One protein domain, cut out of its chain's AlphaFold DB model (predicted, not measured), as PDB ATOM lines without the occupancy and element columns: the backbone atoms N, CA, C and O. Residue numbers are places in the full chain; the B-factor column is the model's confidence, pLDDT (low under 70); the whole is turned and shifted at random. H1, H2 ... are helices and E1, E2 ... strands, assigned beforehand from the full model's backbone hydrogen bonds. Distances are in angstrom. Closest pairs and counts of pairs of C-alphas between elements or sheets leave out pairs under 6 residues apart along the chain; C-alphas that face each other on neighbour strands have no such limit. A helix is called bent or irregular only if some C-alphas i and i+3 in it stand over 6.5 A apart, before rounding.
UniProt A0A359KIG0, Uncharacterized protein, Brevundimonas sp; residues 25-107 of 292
ATOM      1  N   VAL A  25     147.659 181.681 161.861       53.91
ATOM      2  CA  VAL A  25     148.866 182.373 161.414       53.91
ATOM      3  C   VAL A  25     149.979 181.896 162.328       53.91
ATOM      4  O   VAL A  25     149.962 182.199 163.520       53.91
ATOM      5  N   PHE A  26     150.915 181.117 161.784       51.44
ATOM      6  CA  PHE A  26     152.172 180.825 162.462       51.44
ATOM      7  C   PHE A  26     153.062 182.053 162.312       51.44
ATOM      8  O   PHE A  26     153.636 182.293 161.251       51.44
ATOM      9  N   LEU A  27     153.130 182.867 163.361       59.97
ATOM     10  CA  LEU A  27     154.139 183.912 163.444       59.97
ATOM     11  C   LEU A  27     155.363 183.306 164.120       59.97
ATOM     12  O   LEU A  27     155.301 182.933 165.292       59.97
ATOM     13  N   PHE A  28     156.447 183.192 163.358       54.75
ATOM     14  CA  PHE A  28     157.759 182.854 163.886       54.75
ATOM     15  C   PHE A  28     158.437 184.150 164.326       54.75
ATOM     16  O   PHE A  28     158.789 184.990 163.495       54.75
ATOM     17  N   GLY A  29     158.567 184.337 165.638       63.16
ATOM     18  CA  GLY A  29     159.397 185.391 166.205       63.16
ATOM     19  C   GLY A  29     160.876 185.132 165.912       63.16
ATOM     20  O   GLY A  29     161.305 183.987 165.763       63.16
ATOM     21  N   ALA A  30     161.677 186.199 165.836       59.97
ATOM     22  CA  ALA A  30     163.128 186.107 165.622       59.97
ATOM     23  C   ALA A  30     163.871 185.375 166.762       59.97
ATOM     24  O   ALA A  30     165.029 185.000 166.619       59.97
ATOM     25  N   ASP A  31     163.193 185.166 167.886       64.25
ATOM     26  CA  ASP A  31     163.614 184.442 169.082       64.25
ATOM     27  C   ASP A  31     163.158 182.967 169.091       64.25
ATOM     28  O   ASP A  31     163.350 182.264 170.080       64.25
ATOM     29  N   GLY A  32     162.545 182.481 168.004       60.19
ATOM     30  CA  GLY A  32     162.005 181.123 167.920       60.19
ATOM     31  C   GLY A  32     160.656 180.948 168.624       60.19
ATOM     32  O   GLY A  32     160.172 179.820 168.735       60.19
ATOM     33  N   THR A  33     160.016 182.032 169.082       54.94
ATOM     34  CA  THR A  33     158.657 181.951 169.626       54.94
ATOM     35  C   THR A  33     157.644 181.669 168.519       54.94
ATOM     36  O   THR A  33     157.625 182.317 167.472       54.94
ATOM     37  N   ILE A  34     156.782 180.678 168.752       60.38
ATOM     38  CA  ILE A  34     155.671 180.338 167.861       60.38
ATOM     39  C   ILE A  34     154.409 180.943 168.472       60.38
ATOM     40  O   ILE A  34     153.898 180.445 169.476       60.38
ATOM     41  N   VAL A  35     153.898 182.027 167.882       57.06
ATOM     42  CA  VAL A  35     152.639 182.637 168.335       57.06
ATOM     43  C   VAL A  35     151.491 182.083 167.501       57.06
ATOM     44  O   VAL A  35     151.351 182.404 166.323       57.06
ATOM     45  N   LEU A  36     150.652 181.261 168.134       56.66
ATOM     46  CA  LEU A  36     149.425 180.724 167.548       56.66
ATOM     47  C   LEU A  36     148.262 181.683 167.817       56.66
ATOM     48  O   LEU A  36     147.780 181.801 168.946       56.66
ATOM     49  N   LYS A  37     147.796 182.384 166.782       57.19
ATOM     50  CA  LYS A  37     146.647 183.289 166.896       57.19
ATOM     51  C   LYS A  37     145.377 182.600 166.399       57.19
ATOM     52  O   LYS A  37     145.130 182.551 165.204       57.19
ATOM     53  N   PHE A  38     144.564 182.114 167.331       58.69
ATOM     54  CA  PHE A  38     143.246 181.535 167.042       58.69
ATOM     55  C   PHE A  38     142.173 182.625 167.046       58.69
ATOM     56  O   PHE A  38     142.182 183.464 167.949       58.69
ATOM     57  N   ASN A  39     141.240 182.622 166.098       58.75
ATOM     58  CA  ASN A  39     140.184 183.642 166.049       58.75
ATOM     59  C   ASN A  39     138.971 183.306 166.944       58.75
ATOM     60  O   ASN A  39     138.267 184.207 167.385       58.75
ATOM     61  N   ASP A  40     138.780 182.027 167.282       70.31
ATOM     62  CA  ASP A  40     137.642 181.543 168.071       70.31
ATOM     63  C   ASP A  40     138.041 181.202 169.523       70.31
ATOM     64  O   ASP A  40     139.015 180.482 169.774       70.31
ATOM     65  N   THR A  41     137.300 181.732 170.500       72.00
ATOM     66  CA  THR A  41     137.567 181.559 171.937       72.00
ATOM     67  C   THR A  41     137.329 180.128 172.411       72.00
ATOM     68  O   THR A  41     138.022 179.679 173.324       72.00
ATOM     69  N   HIS A  42     136.420 179.383 171.776       64.50
ATOM     70  CA  HIS A  42     136.165 177.983 172.132       64.50
ATOM     71  C   HIS A  42     137.318 177.070 171.700       64.50
ATOM     72  O   HIS A  42     137.799 176.253 172.490       64.50
ATOM     73  N   ASN A  43     137.859 177.291 170.500       65.75
ATOM     74  CA  ASN A  43     139.018 176.542 170.010       65.75
ATOM     75  C   ASN A  43     140.286 176.851 170.819       65.75
ATOM     76  O   ASN A  43     141.109 175.960 171.032       65.75
ATOM     77  N   ARG A  44     140.422 178.077 171.348       70.56
ATOM     78  CA  ARG A  44     141.524 178.441 172.258       70.56
ATOM     79  C   ARG A  44     141.516 177.618 173.541       70.56
ATOM     80  O   ARG A  44     142.568 177.129 173.937       70.56
ATOM     81  N   LEU A  45     140.359 177.460 174.181       73.06
ATOM     82  CA  LEU A  45     140.255 176.712 175.437       73.06
ATOM     83  C   LEU A  45     140.505 175.216 175.227       73.06
ATOM     84  O   LEU A  45     141.253 174.616 175.997       73.06
ATOM     85  N   ALA A  46     139.960 174.637 174.152       68.75
ATOM     86  CA  ALA A  46     140.208 173.241 173.799       68.75
ATOM     87  C   ALA A  46     141.697 172.985 173.509       68.75
ATOM     88  O   ALA A  46     142.280 172.045 174.044       68.75
ATOM     89  N   MET A  47     142.345 173.863 172.738       69.44
ATOM     90  CA  MET A  47     143.777 173.748 172.455       69.44
ATOM     91  C   MET A  47     144.639 173.974 173.696       69.44
ATOM     92  O   MET A  47     145.607 173.241 173.880       69.44
ATOM     93  N   MET A  48     144.302 174.922 174.578       74.50
ATOM     94  CA  MET A  48     145.017 175.085 175.852       74.50
ATOM     95  C   MET A  48     144.894 173.836 176.726       74.50
ATOM     96  O   MET A  48     145.900 173.380 177.259       74.50
ATOM     97  N   ALA A  49     143.701 173.243 176.823       71.75
ATOM     98  CA  ALA A  49     143.492 172.014 177.583       71.75
ATOM     99  C   ALA A  49     144.321 170.846 177.022       71.75
ATOM    100  O   ALA A  49     144.985 170.148 177.787       71.75
ATOM    101  N   VAL A  50     144.359 170.681 175.693       74.06
ATOM    102  CA  VAL A  50     145.195 169.663 175.031       74.06
ATOM    103  C   VAL A  50     146.683 169.936 175.260       74.06
ATOM    104  O   VAL A  50     147.423 169.019 175.596       74.06
ATOM    105  N   SER A  51     147.121 171.192 175.145       75.31
ATOM    106  CA  SER A  51     148.523 171.588 175.343       75.31
ATOM    107  C   SER A  51     148.992 171.307 176.770       75.31
ATOM    108  O   SER A  51     150.071 170.757 176.972       75.31
ATOM    109  N   VAL A  52     148.167 171.656 177.764       74.50
ATOM    110  CA  VAL A  52     148.448 171.411 179.184       74.50
ATOM    111  C   VAL A  52     148.441 169.914 179.479       74.50
ATOM    112  O   VAL A  52     149.350 169.431 180.147       74.50
ATOM    113  N   ALA A  53     147.475 169.159 178.946       73.44
ATOM    114  CA  ALA A  53     147.438 167.709 179.109       73.44
ATOM    115  C   ALA A  53     148.697 167.046 178.528       73.44
ATOM    116  O   ALA A  53     149.315 166.215 179.191       73.44
ATOM    117  N   LEU A  54     149.126 167.461 177.334       75.25
ATOM    118  CA  LEU A  54     150.327 166.945 176.681       75.25
ATOM    119  C   LEU A  54     151.596 167.297 177.472       75.25
ATOM    120  O   LEU A  54     152.444 166.433 177.679       75.25
ATOM    121  N   LEU A  55     151.694 168.531 177.983       77.31
ATOM    122  CA  LEU A  55     152.795 168.966 178.846       77.31
ATOM    123  C   LEU A  55     152.861 168.136 180.138       77.31
ATOM    124  O   LEU A  55     153.939 167.688 180.524       77.31
ATOM    125  N   CYS A  56     151.719 167.888 180.786       75.62
ATOM    126  CA  CYS A  56     151.631 167.060 181.989       75.62
ATOM    127  C   CYS A  56     152.034 165.602 181.719       75.62
ATOM    128  O   CYS A  56     152.749 165.012 182.525       75.62
ATOM    129  N   ILE A  57     151.619 165.036 180.581       74.50
ATOM    130  CA  ILE A  57     151.986 163.673 180.168       74.50
ATOM    131  C   ILE A  57     153.497 163.573 179.925       74.50
ATOM    132  O   ILE A  57     154.134 162.652 180.433       74.50
ATOM    133  N   VAL A  58     154.089 164.534 179.208       75.06
ATOM    134  CA  VAL A  58     155.540 164.572 178.962       75.06
ATOM    135  C   VAL A  58     156.313 164.753 180.270       75.06
ATOM    136  O   VAL A  58     157.281 164.035 180.510       75.06
ATOM    137  N   ALA A  59     155.871 165.651 181.154       72.94
ATOM    138  CA  ALA A  59     156.498 165.847 182.459       72.94
ATOM    139  C   ALA A  59     156.451 164.566 183.310       72.94
ATOM    140  O   ALA A  59     157.469 164.168 183.875       72.94
ATOM    141  N   ALA A  60     155.309 163.874 183.353       69.25
ATOM    142  CA  ALA A  60     155.181 162.592 184.044       69.25
ATOM    143  C   ALA A  60     156.095 161.514 183.431       69.25
ATOM    144  O   ALA A  60     156.775 160.796 184.165       69.25
ATOM    145  N   ALA A  61     156.179 161.450 182.099       66.00
ATOM    146  CA  ALA A  61     157.025 160.500 181.382       66.00
ATOM    147  C   ALA A  61     158.531 160.753 181.569       66.00
ATOM    148  O   ALA A  61     159.305 159.810 181.481       66.00
ATOM    149  N   VAL A  62     158.963 161.986 181.851       69.69
ATOM    150  CA  VAL A  62     160.380 162.307 182.119       69.69
ATOM    151  C   VAL A  62     160.743 162.108 183.595       69.69
ATOM    152  O   VAL A  62     161.842 161.653 183.908       69.69
ATOM    153  N   ILE A  63     159.830 162.422 184.519       70.69
ATOM    154  CA  ILE A  63     160.104 162.388 185.965       70.69
ATOM    155  C   ILE A  63     160.093 160.954 186.522       70.69
ATOM    156  O   ILE A  63     160.893 160.626 187.398       70.69
ATOM    157  N   VAL A  64     159.206 160.085 186.029       64.38
ATOM    158  CA  VAL A  64     159.028 158.721 186.564       64.38
ATOM    159  C   VAL A  64     160.213 157.776 186.270       64.38
ATOM    160  O   VAL A  64     160.636 157.071 187.190       64.38
ATOM    161  N   PRO A  65     160.825 157.763 185.070       55.88
ATOM    162  CA  PRO A  65     161.910 156.830 184.752       55.88
ATOM    163  C   PRO A  65     163.244 157.159 185.420       55.88
ATOM    164  O   PRO A  65     164.039 156.257 185.667       55.88
ATOM    165  N   GLY A  66     163.475 158.423 185.796       60.88
ATOM    166  CA  GLY A  66     164.670 158.825 186.551       60.88
ATOM    167  C   GLY A  66     164.809 158.134 187.917       60.88
ATOM    168  O   GLY A  66     165.856 158.237 188.551       60.88
ATOM    169  N   ARG A  67     163.772 157.412 188.370       57.78
ATOM    170  CA  ARG A  67     163.741 156.667 189.637       57.78
ATOM    171  C   ARG A  67     163.865 155.143 189.510       57.78
ATOM    172  O   ARG A  67     164.048 154.496 190.537       57.78
ATOM    173  N   LEU A  68     163.775 154.559 188.312       56.25
ATOM    174  CA  LEU A  68     163.747 153.101 188.103       56.25
ATOM    175  C   LEU A  68     164.689 152.732 186.946       56.25
ATOM    176  O   LEU A  68     164.358 152.936 185.786       56.25
ATOM    177  N   GLY A  69     165.874 152.201 187.259       60.94
ATOM    178  CA  GLY A  69     166.985 151.966 186.321       60.94
ATOM    179  C   GLY A  69     166.801 150.874 185.252       60.94
ATOM    180  O   GLY A  69     167.791 150.254 184.877       60.94
ATOM    181  N   ASN A  70     165.583 150.628 184.757       70.75
ATOM    182  CA  ASN A  70     165.299 149.637 183.711       70.75
ATOM    183  C   ASN A  70     164.866 150.308 182.399       70.75
ATOM    184  O   ASN A  70     163.743 150.791 182.261       70.75
ATOM    185  N   LEU A  71     165.761 150.286 181.408       70.88
ATOM    186  CA  LEU A  71     165.556 150.855 180.069       70.88
ATOM    187  C   LEU A  71     164.469 150.133 179.246       70.88
ATOM    188  O   LEU A  71     163.889 150.737 178.347       70.88
ATOM    189  N   GLU A  72     164.161 148.870 179.548       76.12
ATOM    190  CA  GLU A  72     163.128 148.099 178.834       76.12
ATOM    191  C   GLU A  72     161.708 148.575 179.173       76.12
ATOM    192  O   GLU A  72     160.896 148.780 178.273       76.12
ATOM    193  N   ALA A  73     161.441 148.887 180.446       69.75
ATOM    194  CA  ALA A  73     160.150 149.425 180.883       69.75
ATOM    195  C   ALA A  73     159.849 150.796 180.246       69.75
ATOM    196  O   ALA A  73     158.708 151.101 179.914       69.75
ATOM    197  N   LEU A  74     160.882 151.612 180.018       71.19
ATOM    198  CA  LEU A  74     160.786 152.893 179.306       71.19
ATOM    199  C   LEU A  74     160.268 152.732 177.870       71.19
ATOM    200  O   LEU A  74     159.500 153.570 177.397       71.19
ATOM    201  N   LYS A  75     160.682 151.662 177.184       75.94
ATOM    202  CA  LYS A  75     160.279 151.390 175.804       75.94
ATOM    203  C   LYS A  75     158.810 150.969 175.726       75.94
ATOM    204  O   LYS A  75     158.072 151.528 174.922       75.94
ATOM    205  N   GLU A  76     158.375 150.070 176.607       77.62
ATOM    206  CA  GLU A  76     156.972 149.632 176.683       77.62
ATOM    207  C   GLU A  76     156.020 150.790 177.027       77.62
ATOM    208  O   GLU A  76     154.947 150.924 176.436       77.62
ATOM    209  N   TRP A  77     156.434 151.687 177.929       79.44
ATOM    210  CA  TRP A  77     155.675 152.904 178.238       79.44
ATOM    211  C   TRP A  77     155.587 153.873 177.051       79.44
ATOM    212  O   TRP A  77     154.559 154.532 176.871       79.44
ATOM    213  N   GLY A  78     156.635 153.948 176.225       79.38
ATOM    214  CA  GLY A  78     156.655 154.762 175.009       79.38
ATOM    215  C   GLY A  78     155.606 154.329 173.983       79.38
ATOM    216  O   GLY A  78     154.901 155.182 173.440       79.38
ATOM    217  N   ASP A  79     155.442 153.021 173.773       79.81
ATOM    218  CA  ASP A  79     154.478 152.478 172.805       79.81
ATOM    219  C   ASP A  79     153.024 152.779 173.216       79.81
ATOM    220  O   ASP A  79     152.202 153.179 172.384       79.81
ATOM    221  N   ILE A  80     152.711 152.689 174.516       81.56
ATOM    222  CA  ILE A  80     151.385 153.036 175.057       81.56
ATOM    223  C   ILE A  80     151.096 154.532 174.869       81.56
ATOM    224  O   ILE A  80     150.013 154.908 174.408       81.56
ATOM    225  N   LEU A  81     152.063 155.394 175.191       79.25
ATOM    226  CA  LEU A  81     151.929 156.842 175.014       79.25
ATOM    227  C   LEU A  81     151.742 157.220 173.541       79.25
ATOM    228  O   LEU A  81     150.890 158.056 173.229       79.25
ATOM    229  N   GLY A  82     152.478 156.575 172.634       82.00
ATOM    230  CA  GLY A  82     152.317 156.739 171.190       82.00
ATOM    231  C   GLY A  82     150.911 156.366 170.712       82.00
ATOM    232  O   GLY A  82     150.292 157.121 169.958       82.00
ATOM    233  N   GLY A  83     150.364 155.251 171.207       81.12
ATOM    234  CA  GLY A  83     148.991 154.831 170.925       81.12
ATOM    235  C   GLY A  83     147.948 155.855 171.388       81.12
ATOM    236  O   GLY A  83     147.085 156.260 170.609       81.12
ATOM    237  N   VAL A  84     148.064 156.343 172.628       81.94
ATOM    238  CA  VAL A  84     147.145 157.355 173.184       81.94
ATOM    239  C   VAL A  84     147.226 158.674 172.411       81.94
ATOM    240  O   VAL A  84     146.193 159.242 172.054       81.94
ATOM    241  N   LEU A  85     148.436 159.146 172.093       82.81
ATOM    242  CA  LEU A  85     148.639 160.349 171.280       82.81
ATOM    243  C   LEU A  85     148.028 160.206 169.886       82.81
ATOM    244  O   LEU A  85     147.398 161.144 169.403       82.81
ATOM    245  N   THR A  86     148.158 159.032 169.272       85.44
ATOM    246  CA  THR A  86     147.568 158.746 167.960       85.44
ATOM    247  C   THR A  86     146.040 158.824 168.006       85.44
ATOM    248  O   THR A  86     145.436 159.457 167.141       85.44
ATOM    249  N   ILE A  87     145.400 158.257 169.037       85.19
ATOM    250  CA  ILE A  87     143.938 158.325 169.210       85.19
ATOM    251  C   ILE A  87     143.483 159.772 169.438       85.19
ATOM    252  O   ILE A  87     142.506 160.213 168.833       85.19
ATOM    253  N   MET A  88     144.204 160.535 170.265       82.06
ATOM    254  CA  MET A  88     143.893 161.951 170.495       82.06
ATOM    255  C   MET A  88     144.043 162.778 169.215       82.06
ATOM    256  O   MET A  88     143.148 163.556 168.885       82.06
ATOM    257  N   ALA A  89     145.129 162.580 168.466       83.75
ATOM    258  CA  ALA A  89     145.355 163.246 167.189       83.75
ATOM    259  C   ALA A  89     144.244 162.917 166.180       83.75
ATOM    260  O   ALA A  89     143.720 163.823 165.533       83.75
ATOM    261  N   ALA A  90     143.824 161.650 166.101       85.31
ATOM    262  CA  ALA A  90     142.712 161.223 165.256       85.31
ATOM    263  C   ALA A  90     141.379 161.868 165.677       85.31
ATOM    264  O   ALA A  90     140.635 162.348 164.824       85.31
ATOM    265  N   GLY A  91     141.093 161.944 166.982       87.31
ATOM    266  CA  GLY A  91     139.893 162.604 167.504       87.31
ATOM    267  C   GLY A  91     139.856 164.105 167.200       87.31
ATOM    268  O   GLY A  91     138.831 164.632 166.766       87.31
ATOM    269  N   ILE A  92     140.992 164.793 167.356       86.00
ATOM    270  CA  ILE A  92     141.131 166.208 166.991       86.00
ATOM    271  C   ILE A  92     140.931 166.388 165.482       86.00
ATOM    272  O   ILE A  92     140.143 167.239 165.070       86.00
ATOM    273  N   ALA A  93     141.587 165.567 164.657       86.75
ATOM    274  CA  ALA A  93     141.451 165.617 163.203       86.75
ATOM    275  C   ALA A  93     139.995 165.403 162.753       86.75
ATOM    276  O   ALA A  93     139.493 166.169 161.931       86.75
ATOM    277  N   ALA A  94     139.287 164.433 163.337       89.69
ATOM    278  CA  ALA A  94     137.877 164.183 163.047       89.69
ATOM    279  C   ALA A  94     136.994 165.404 163.363       89.69
ATOM    280  O   ALA A  94     136.167 165.798 162.541       89.69
ATOM    281  N   ASN A  95     137.211 166.058 164.510       86.62
ATOM    282  CA  ASN A  95     136.474 167.270 164.876       86.62
ATOM    283  C   ASN A  95     136.733 168.430 163.902       86.62
ATOM    284  O   ASN A  95     135.788 169.125 163.526       86.62
ATOM    285  N   TYR A  96     137.979 168.617 163.454       88.69
ATOM    286  CA  TYR A  96     138.304 169.624 162.439       88.69
ATOM    287  C   TYR A  96     137.610 169.343 161.107       88.69
ATOM    288  O   TYR A  96     137.064 170.268 160.509       88.69
ATOM    289  N   VAL A  97     137.569 168.084 160.662       91.50
ATOM    290  CA  VAL A  97     136.861 167.701 159.431       91.50
ATOM    291  C   VAL A  97     135.365 168.010 159.546       91.50
ATOM    292  O   VAL A  97     134.797 168.624 158.646       91.50
ATOM    293  N   VAL A  98     134.729 167.675 160.673       91.06
ATOM    294  CA  VAL A  98     133.309 167.994 160.908       91.06
ATOM    295  C   VAL A  98     133.071 169.508 160.939       91.06
ATOM    296  O   VAL A  98     132.096 169.989 160.360       91.06
ATOM    297  N   ALA A  99     133.953 170.277 161.582       90.25
ATOM    298  CA  ALA A  99     133.858 171.736 161.609       90.25
ATOM    299  C   ALA A  99     134.002 172.345 160.202       90.25
ATOM    300  O   ALA A  99     133.213 173.214 159.831       90.25
ATOM    301  N   GLN A 100     134.939 171.843 159.393       91.19
ATOM    302  CA  GLN A 100     135.115 172.260 157.999       91.19
ATOM    303  C   GLN A 100     133.890 171.935 157.142       91.19
ATOM    304  O   GLN A 100     133.450 172.791 156.379       91.19
ATOM    305  N   MET A 101     133.292 170.749 157.302       93.75
ATOM    306  CA  MET A 101     132.054 170.380 156.602       93.75
ATOM    307  C   MET A 101     130.901 171.325 156.953       93.75
ATOM    308  O   MET A 101     130.194 171.791 156.063       93.75
ATOM    309  N   ARG A 102     130.737 171.667 158.237       93.50
ATOM    310  CA  ARG A 102     129.714 172.630 158.679       93.50
ATOM    311  C   ARG A 102     129.957 174.027 158.115       93.50
ATOM    312  O   ARG A 102     129.009 174.687 157.703       93.50
ATOM    313  N   HIS A 103     131.211 174.472 158.080       93.06
ATOM    314  CA  HIS A 103     131.558 175.770 157.508       93.06
ATOM    315  C   HIS A 103     131.307 175.811 155.995       93.06
ATOM    316  O   HIS A 103     130.714 176.767 155.499       93.06
ATOM    317  N   ALA A 104     131.683 174.754 155.270       94.62
ATOM    318  CA  ALA A 104     131.403 174.622 153.844       94.62
ATOM    319  C   ALA A 104     129.893 174.639 153.558       94.62
ATOM    320  O   ALA A 104     129.456 175.359 152.662       94.62
ATOM    321  N   GLN A 105     129.098 173.926 154.365       96.75
ATOM    322  CA  GLN A 105     127.639 173.948 154.260       96.75
ATOM    323  C   GLN A 105     127.076 175.352 154.508       96.75
ATOM    324  O   GLN A 105     126.277 175.831 153.715       96.75
ATOM    325  N   SER A 106     127.548 176.057 155.542       95.88
ATOM    326  CA  SER A 106     127.119 177.432 155.833       95.88
ATOM    327  C   SER A 106     127.415 178.402 154.685       95.88
ATOM    328  O   SER A 106     126.591 179.265 154.397       95.88
ATOM    329  N   ILE A 107     128.574 178.283 154.027       95.81
ATOM    330  CA  ILE A 107     128.916 179.120 152.865       95.81
ATOM    331  C   ILE A 107     127.970 178.831 151.698       95.81
ATOM    332  O   ILE A 107     127.556 179.759 150.996       95.81
TER     333      ILE A 107
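This is residues 25 to 107 of the 292 residues of an uncharacterized protein of Brevundimonas sp (UniProt A0A359KIG0). Two long helices, H1 and H2, run side by side in opposite directions, the chain folding back between them, while a small two-strand hairpin of E1 and E2 lies off H1, away from H2. The helix pair is loosely spaced, and residues 93 to 107 of the longer H2 stick out beyond it as a free arm. The printed part has 83 residues, with two named strands followed by two named helices in the order E1, E2, H1, H2; the sheet's order is E1 - E2, antiparallel, and the class is mostly helix. The whole is only just loose, close to extended, with a radius of gyration of the C-alphas of 17.5 A, and only just flat, spanning 57 by 33 by 18 A.

E1, residues 26 to 28, and E2, residues 34 to 36, form a hairpin of antiparallel neighbours, with 154 degrees between their directions. The C-alphas of Leu 27 and Val 35 face each other at 5.3 A. N 35 and O 27 are within hydrogen-bond range at 3.1 A, as are N 27 and O 35 at 3.5 A. A tight link of 4 residues joins E2 to H1, residues 41 to 63, and E1 and H1 are apart. A short link of 7 residues joins H1 to H2, residues 71 to 107. H1 and H2 are near each other, with 12 pairs of C-alphas within 10 A; their closest C-alphas are 8.3 A apart. E1 and E2 are both apart from H2. In H1 every O i to N i+4 pair is within hydrogen-bond range; in H2, 32 of 33 are.

E1 begins at C-alpha 26, (152.172, 180.825, 162.462), and E2 follows after a tight link of 5 residues. H1 measures 32.7 A from its first C-alpha, 41, at (137.567, 181.559, 171.937), to its last, 63. H2 measures 53.7 A from first to last C-alpha and ends at C-alpha 107, (128.916, 179.120, 152.865). Neither helix is bent.

The two C-alphas farthest apart are those of Gly 69 and Ile 107, at 57.5 A. Residues 66 to 72 and 93 to 107 stand free; the body without them has 61 residues and spans 41 by 29 by 15 A. The printed part has no cut, and none of its links is long. The mean pLDDT of the printed part is 74.3; 29 residues are under 70, among them 25 to 39 and 64 to 69, while H2 has a mean of 85.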